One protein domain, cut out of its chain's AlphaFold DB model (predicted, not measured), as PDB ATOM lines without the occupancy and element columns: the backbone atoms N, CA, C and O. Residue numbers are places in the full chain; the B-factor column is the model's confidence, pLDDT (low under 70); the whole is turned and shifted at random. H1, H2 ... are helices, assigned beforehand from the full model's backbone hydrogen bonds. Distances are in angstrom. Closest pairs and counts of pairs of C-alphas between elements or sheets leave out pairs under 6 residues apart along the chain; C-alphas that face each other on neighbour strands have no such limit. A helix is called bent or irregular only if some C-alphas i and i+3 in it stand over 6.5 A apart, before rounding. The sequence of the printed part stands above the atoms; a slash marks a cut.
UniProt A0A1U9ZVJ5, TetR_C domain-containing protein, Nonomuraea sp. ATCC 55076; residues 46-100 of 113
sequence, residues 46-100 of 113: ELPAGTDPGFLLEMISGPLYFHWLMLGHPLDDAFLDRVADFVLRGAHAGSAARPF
ATOM      1  N   GLU A  46      45.383 -90.413  -0.223       93.00
ATOM      2  CA  GLU A  46      45.408 -90.846   1.179       93.00
ATOM      3  C   GLU A  46      44.023 -91.309   1.641       93.00
ATOM      4  O   GLU A  46      43.915 -92.210   2.465       93.00
ATOM      5  N   LEU A  47      42.953 -90.734   1.084       93.19
ATOM      6  CA  LEU A  47      41.573 -91.143   1.342       93.19
ATOM      7  C   LEU A  47      40.908 -91.674   0.064       93.19
ATOM      8  O   LEU A  47      41.240 -91.207  -1.030       93.19
ATOM      9  N   PRO A  48      39.945 -92.613   0.175       91.88
ATOM     10  CA  PRO A  48      39.220 -93.128  -0.982       91.88
ATOM     11  C   PRO A  48      38.538 -92.021  -1.791       91.88
ATOM     12  O   PRO A  48      37.993 -91.061  -1.235       91.88
ATOM     13  N   ALA A  49      38.514 -92.183  -3.114       89.31
ATOM     14  CA  ALA A  49      37.745 -91.308  -3.990       89.31
ATOM     15  C   ALA A  49      36.256 -91.315  -3.592       89.31
ATOM     16  O   ALA A  49      35.695 -92.361  -3.264       89.31
ATOM     17  N   GLY A  50      35.623 -90.140  -3.617       87.06
ATOM     18  CA  GLY A  50      34.223 -89.973  -3.212       87.06
ATOM     19  C   GLY A  50      33.994 -89.830  -1.705       87.06
ATOM     20  O   GLY A  50      32.843 -89.715  -1.300       87.06
ATOM     21  N   THR A  51      35.049 -89.804  -0.880       91.00
ATOM     22  CA  THR A  51      34.940 -89.433   0.544       91.00
ATOM     23  C   THR A  51      34.235 -88.083   0.697       91.00
ATOM     24  O   THR A  51      34.628 -87.121   0.043       91.00
ATOM     25  N   ASP A  52      33.233 -88.015   1.578       90.19
ATOM     26  CA  ASP A  52      32.507 -86.794   1.942       90.19
ATOM     27  C   ASP A  52      33.200 -86.071   3.122       90.19
ATOM     28  O   ASP A  52      33.121 -86.539   4.265       90.19
ATOM     29  N   PRO A  53      33.866 -84.917   2.895       90.25
ATOM     30  CA  PRO A  53      34.507 -84.147   3.962       90.25
ATOM     31  C   PRO A  53      33.521 -83.640   5.017       90.25
ATOM     32  O   PRO A  53      33.880 -83.526   6.188       90.25
ATOM     33  N   GLY A  54      32.288 -83.320   4.611       88.31
ATOM     34  CA  GLY A  54      31.260 -82.813   5.512       88.31
ATOM     35  C   GLY A  54      30.857 -83.870   6.531       88.31
ATOM     36  O   GLY A  54      30.806 -83.586   7.728       88.31
ATOM     37  N   PHE A  55      30.671 -85.107   6.069       89.50
ATOM     38  CA  PHE A  55      30.374 -86.237   6.939       89.50
ATOM     39  C   PHE A  55      31.522 -86.547   7.912       89.50
ATOM     40  O   PHE A  55      31.278 -86.747   9.101       89.50
ATOM     41  N   LEU A  56      32.782 -86.523   7.455       92.25
ATOM     42  CA  LEU A  56      33.934 -86.715   8.348       92.25
ATOM     43  C   LEU A  56      33.988 -85.657   9.456       92.25
ATOM     44  O   LEU A  56      34.199 -85.990  10.621       92.25
ATOM     45  N   LEU A  57      33.752 -84.390   9.111       92.12
ATOM     46  CA  LEU A  57      33.713 -83.301  10.084       92.12
ATOM     47  C   LEU A  57      32.554 -83.447  11.074       92.12
ATOM     48  O   LEU A  57      32.740 -83.165  12.259       92.12
ATOM     49  N   GLU A  58      31.387 -83.917  10.630       90.94
ATOM     50  CA  GLU A  58      30.252 -84.220  11.509       90.94
ATOM     51  C   GLU A  58      30.600 -85.351  12.494       90.94
ATOM     52  O   GLU A  58      30.354 -85.216  13.695       90.94
ATOM     53  N   MET A  59      31.263 -86.413  12.022       93.50
ATOM     54  CA  MET A  59      31.695 -87.545  12.857       93.50
ATOM     55  C   MET A  59      32.811 -87.200  13.846       93.50
ATOM     56  O   MET A  59      32.863 -87.796  14.916       93.50
ATOM     57  N   ILE A  60      33.674 -86.233  13.530       94.44
ATOM     58  CA  ILE A  60      34.666 -85.706  14.482       94.44
ATOM     59  C   ILE A  60      33.982 -84.781  15.496       94.44
ATOM     60  O   ILE A  60      34.219 -84.880  16.696       94.44
ATOM     61  N   SER A  61      33.102 -83.890  15.035       93.12
ATOM     62  CA  SER A  61      32.499 -82.858  15.887       93.12
ATOM     63  C   SER A  61      31.527 -83.439  16.918       93.12
ATOM     64  O   SER A  61      31.513 -82.995  18.064       93.12
ATOM     65  N   GLY A  62      30.731 -84.442  16.534       94.19
ATOM     66  CA  GLY A  62      29.735 -85.088  17.399       94.19
ATOM     67  C   GLY A  62      30.279 -85.574  18.752       94.19
ATOM     68  O   GLY A  62      29.807 -85.098  19.788       94.19
ATOM     69  N   PRO A  63      31.269 -86.490  18.788       95.75
ATOM     70  CA  PRO A  63      31.831 -86.994  20.037       95.75
ATOM     71  C   PRO A  63      32.523 -85.899  20.851       95.75
ATOM     72  O   PRO A  63      32.395 -85.919  22.068       95.75
ATOM     73  N   LEU A  64      33.183 -84.919  20.221       95.69
ATOM     74  CA  LEU A  64      33.795 -83.787  20.931       95.69
ATOM     75  C   LEU A  64      32.743 -82.971  21.689       95.69
ATOM     76  O   LEU A  64      32.891 -82.730  22.887       95.69
ATOM     77  N   TYR A  65      31.652 -82.594  21.017       94.44
ATOM     78  CA  TYR A  65      30.576 -81.836  21.650       94.44
ATOM     79  C   TYR A  65      29.841 -82.637  22.714       94.44
ATOM     80  O   TYR A  65      29.537 -82.094  23.771       94.44
ATOM     81  N   PHE A  66      29.574 -83.919  22.474       95.06
ATOM     82  CA  PHE A  66      28.921 -84.762  23.468       95.06
ATOM     83  C   PHE A  66      29.803 -84.957  24.710       95.06
ATOM     84  O   PHE A  66      29.344 -84.758  25.834       95.06
ATOM     85  N   HIS A  67      31.080 -85.286  24.511       95.44
ATOM     86  CA  HIS A  67      32.046 -85.494  25.588       95.44
ATOM     87  C   HIS A  67      32.216 -84.236  26.444       95.44
ATOM     88  O   HIS A  67      32.186 -84.307  27.670       95.44
ATOM     89  N   TRP A  68      32.321 -83.075  25.799       96.88
ATOM     90  CA  TRP A  68      32.544 -81.820  26.499       96.88
ATOM     91  C   TRP A  68      31.269 -81.220  27.100       96.88
ATOM     92  O   TRP A  68      31.247 -80.892  28.282       96.88
ATOM     93  N   LEU A  69      30.190 -81.082  26.323       95.31
ATOM     94  CA  LEU A  69      28.982 -80.378  26.772       95.31
ATOM     95  C   LEU A  69      28.043 -81.254  27.595       95.31
ATOM     96  O   LEU A  69      27.445 -80.766  28.548       95.31
ATOM     97  N   MET A  70      27.853 -82.515  27.197       94.75
ATOM     98  CA  MET A  70      26.863 -83.386  27.839       94.75
ATOM     99  C   MET A  70      27.469 -84.138  29.020       94.75
ATOM    100  O   MET A  70      26.827 -84.255  30.060       94.75
ATOM    101  N   LEU A  71      28.696 -84.646  28.864       95.75
ATOM    102  CA  LEU A  71      29.384 -85.382  29.931       95.75
ATOM    103  C   LEU A  71      30.262 -84.485  30.814       95.75
ATOM    104  O   LEU A  71      30.626 -84.894  31.912       95.75
ATOM    105  N   GLY A  72      30.599 -83.268  30.371       95.44
ATOM    106  CA  GLY A  72      31.429 -82.344  31.149       95.44
ATOM    107  C   GLY A  72      32.891 -82.779  31.268       95.44
ATOM    108  O   GLY A  72      33.594 -82.332  32.174       95.44
ATOM    109  N   HIS A  73      33.354 -83.676  30.399       96.25
ATOM    110  CA  HIS A  73      34.716 -84.188  30.443       96.25
ATOM    111  C   HIS A  73      35.689 -83.252  29.700       96.25
ATOM    112  O   HIS A  73      35.300 -82.600  28.722       96.25
ATOM    113  N   PRO A  74      36.959 -83.169  30.136       93.81
ATOM    114  CA  PRO A  74      37.970 -82.395  29.430       93.81
ATOM    115  C   PRO A  74      38.283 -83.016  28.063       93.81
ATOM    116  O   PRO A  74      38.334 -84.232  27.916       93.81
ATOM    117  N   LEU A  75      38.534 -82.166  27.067       95.75
ATOM    118  CA  LEU A  75      39.084 -82.598  25.784       95.75
ATOM    119  C   LEU A  75      40.609 -82.643  25.907       95.75
ATOM    120  O   LEU A  75      41.263 -81.609  25.788       95.75
ATOM    121  N   ASP A  76      41.150 -83.822  26.196       95.94
ATOM    122  CA  ASP A  76      42.592 -84.068  26.200       95.94
ATOM    123  C   ASP A  76      43.083 -84.644  24.863       95.94
ATOM    124  O   ASP A  76      42.306 -85.165  24.055       95.94
ATOM    125  N   ASP A  77      44.391 -84.544  24.627       96.75
ATOM    126  CA  ASP A  77      45.017 -84.989  23.379       96.75
ATOM    127  C   ASP A  77      44.775 -86.485  23.123       96.75
ATOM    128  O   ASP A  77      44.496 -86.887  21.998       96.75
ATOM    129  N   ALA A  78      44.771 -87.312  24.173       97.00
ATOM    130  CA  ALA A  78      44.563 -88.753  24.048       97.00
ATOM    131  C   ALA A  78      43.146 -89.109  23.560       97.00
ATOM    132  O   ALA A  78      42.958 -90.089  22.830       97.00
ATOM    133  N   PHE A  79      42.134 -88.342  23.966       96.81
ATOM    134  CA  PHE A  79      40.778 -88.471  23.453       96.81
ATOM    135  C   PHE A  79      40.685 -87.985  22.006       96.81
ATOM    136  O   PHE A  79      40.114 -88.690  21.169       96.81
ATOM    137  N   LEU A  80      41.268 -86.821  21.703       96.62
ATOM    138  CA  LEU A  80      41.269 -86.255  20.353       96.62
ATOM    139  C   LEU A  80      41.939 -87.200  19.347       96.62
ATOM    140  O   LEU A  80      41.345 -87.495  18.308       96.62
ATOM    141  N   ASP A  81      43.103 -87.749  19.693       97.44
ATOM    142  CA  ASP A  81      43.830 -88.723  18.877       97.44
ATOM    143  C   ASP A  81      42.989 -89.975  18.632       97.44
ATOM    144  O   ASP A  81      42.873 -90.448  17.503       97.44
ATOM    145  N   ARG A  82      42.320 -90.492  19.670       97.38
ATOM    146  CA  ARG A  82      41.471 -91.684  19.547       97.38
ATOM    147  C   ARG A  82      40.278 -91.454  18.622       97.38
ATOM    148  O   ARG A  82      39.918 -92.352  17.859       97.38
ATOM    149  N   VAL A  83      39.651 -90.279  18.697       97.44
ATOM    150  CA  VAL A  83      38.551 -89.903  17.799       97.44
ATOM    151  C   VAL A  83      39.062 -89.784  16.364       97.44
ATOM    152  O   VAL A  83      38.446 -90.350  15.460       97.44
ATOM    153  N   ALA A  84      40.194 -89.106  16.153       95.12
ATOM    154  CA  ALA A  84      40.803 -88.968  14.834       95.12
ATOM    155  C   ALA A  84      41.134 -90.337  14.219       95.12
ATOM    156  O   ALA A  84      40.712 -90.622  13.098       95.12
ATOM    157  N   ASP A  85      41.789 -91.218  14.977       96.56
ATOM    158  CA  ASP A  85      42.118 -92.584  14.563       96.56
ATOM    159  C   ASP A  85      40.876 -93.387  14.175       96.56
ATOM    160  O   ASP A  85      40.857 -94.071  13.148       96.56
ATOM    161  N   PHE A  86      39.823 -93.315  14.991       96.44
ATOM    162  CA  PHE A  86      38.576 -94.026  14.735       96.44
ATOM    163  C   PHE A  86      37.929 -93.564  13.424       96.44
ATOM    164  O   PHE A  86      37.572 -94.387  12.576       96.44
ATOM    165  N   VAL A  87      37.823 -92.247  13.238       95.19
ATOM    166  CA  VAL A  87      37.228 -91.649  12.039       95.19
ATOM    167  C   VAL A  87      38.058 -91.976  10.800       95.19
ATOM    168  O   VAL A  87      37.495 -92.410   9.795       95.19
ATOM    169  N   LEU A  88      39.386 -91.837  10.864       93.62
ATOM    170  CA  LEU A  88      40.272 -92.124   9.734       93.62
ATOM    171  C   LEU A  88      40.211 -93.597   9.333       93.62
ATOM    172  O   LEU A  88      40.057 -93.896   8.150       93.62
ATOM    173  N   ARG A  89      40.234 -94.533  10.289       94.31
ATOM    174  CA  ARG A  89      40.069 -95.968   9.993       94.31
ATOM    175  C   ARG A  89      38.745 -96.251   9.281       94.31
ATOM    176  O   ARG A  89      38.732 -96.980   8.291       94.31
ATOM    177  N   GLY A  90      37.644 -95.646   9.734       92.12
ATOM    178  CA  GLY A  90      36.344 -95.755   9.064       92.12
ATOM    179  C   GLY A  90      36.335 -95.137   7.659       92.12
ATOM    180  O   GLY A  90      35.746 -95.701   6.732       92.12
ATOM    181  N   ALA A  91      37.028 -94.011   7.479       92.12
ATOM    182  CA  ALA A  91      37.189 -93.349   6.188       92.12
ATOM    183  C   ALA A  91      37.965 -94.226   5.195       92.12
ATOM    184  O   ALA A  91      37.498 -94.436   4.077       92.12
ATOM    185  N   HIS A  92      39.090 -94.815   5.615       89.12
ATOM    186  CA  HIS A  92      39.878 -95.744   4.797       89.12
ATOM    187  C   HIS A  92      39.105 -97.018   4.438       89.12
ATOM    188  O   HIS A  92      39.281 -97.553   3.347       89.12
ATOM    189  N   ALA A  93      38.197 -97.470   5.306       88.31
ATOM    190  CA  ALA A  93      37.283 -98.575   5.014       88.31
ATOM    191  C   ALA A  93      36.151 -98.200   4.028       88.31
ATOM    192  O   ALA A  93      35.277 -99.020   3.752       88.31
ATOM    193  N   GLY A  94      36.123 -96.962   3.514       79.75
ATOM    194  CA  GLY A  94      35.138 -96.485   2.541       79.75
ATOM    195  C   GLY A  94      33.773 -96.123   3.136       79.75
ATOM    196  O   GLY A  94      32.839 -95.831   2.392       79.75
ATOM    197  N   SER A  95      33.632 -96.099   4.465       78.06
ATOM    198  CA  SER A  95      32.350 -95.789   5.121       78.06
ATOM    199  C   SER A  95      31.932 -94.326   4.942       78.06
ATOM    200  O   SER A  95      30.744 -94.021   4.954       78.06
ATOM    201  N   ALA A  96      32.901 -93.439   4.711       75.56
ATOM    202  CA  ALA A  96      32.679 -92.018   4.455       75.56
ATOM    203  C   ALA A  96      32.418 -91.678   2.976       75.56
ATOM    204  O   ALA A  96      32.145 -90.526   2.660       75.56
ATOM    205  N   ALA A  97      32.511 -92.649   2.057       70.56
ATOM    206  CA  ALA A  97      32.284 -92.421   0.625       70.56
ATOM    207  C   ALA A  97      30.798 -92.444   0.230       70.56
ATOM    208  O   ALA A  97      30.449 -92.231  -0.931       70.56
ATOM    209  N   ARG A  98      29.904 -92.748   1.179       64.62
ATOM    210  CA  ARG A  98      28.460 -92.733   0.951       64.62
ATOM    211  C   ARG A  98      27.924 -91.338   1.261       64.62
ATOM    212  O   ARG A  98      27.971 -90.950   2.426       64.62
ATOM    213  N   PRO A  99      27.378 -90.611   0.270       56.38
ATOM    214  CA  PRO A  99      26.745 -89.327   0.524       56.38
ATOM    215  C   PRO A  99      25.628 -89.507   1.549       56.38
ATOM    216  O   PRO A  99      24.702 -90.296   1.326       56.38
ATOM    217  N   PHE A 100      25.690 -88.775   2.662       55.62
ATOM    218  CA  PHE A 100      24.542 -88.670   3.549       55.62
ATOM    219  C   PHE A 100      23.517 -87.763   2.866       55.62
ATOM    220  O   PHE A 100      23.611 -86.535   2.894       55.62
TER     221      PHE A 100
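Overview. This is residues 46 to 100 of the 113 residues of the protein "TetR_C domain-containing protein" of Nonomuraea sp. ATCC 55076 (UniProt A0A1U9ZVJ5). You are looking at a helical hairpin: two helices, H1 and H2, run side by side in opposite ways at a shallow tilt, joined at one end by a short link, while the stretches before H1 and after H2 lie at the other end. The printed part has 55 residues with two named helices, H1 then H2, and no named strand; its class is all helix. It is only just loose, close to compact, with a radius of gyration of the C-alphas of 12.2 A, and its outline, 36 by 21 by 12 A, is only just elongated.

Arrangement. Start at Glu 46 and go on to H1, residues 53 to 70; a short link of 6 residues then leads to H2, residues 77 to 92. The two form a hairpin. H1 touches H2 with its residues 56 to 64 alone; look at Ile 60 and Val 83, whose C-alphas are the closest of the two helices, 6.6 A apart. Their lines stand at a shallow tilt of 31 degrees, opposite ways, and their centres are 11.4 A apart. In H2 every O i to N i+4 pair is within hydrogen-bond range; in H1, 12 of 14 are.

Along the chain. Find C-alpha 53 at (34.507, -84.147, 3.962); from there H1 runs 25.1 A to C-alpha 70 at (26.863, -83.386, 27.839). H1 is neither bent nor irregular, but only just: C-alphas 60 and 63 are 6.4 A apart. H2 runs 22.1 A from C-alpha 77 to C-alpha 92 at (39.878, -95.744, 4.797).

Size, cuts and confidence. The two C-alphas farthest apart are those of Ala 49 and Gly 72, at 36.8 A. The printed part has no cut. The mean pLDDT of the printed part is 90.6; look to residues 98 to 100 for the values under 70.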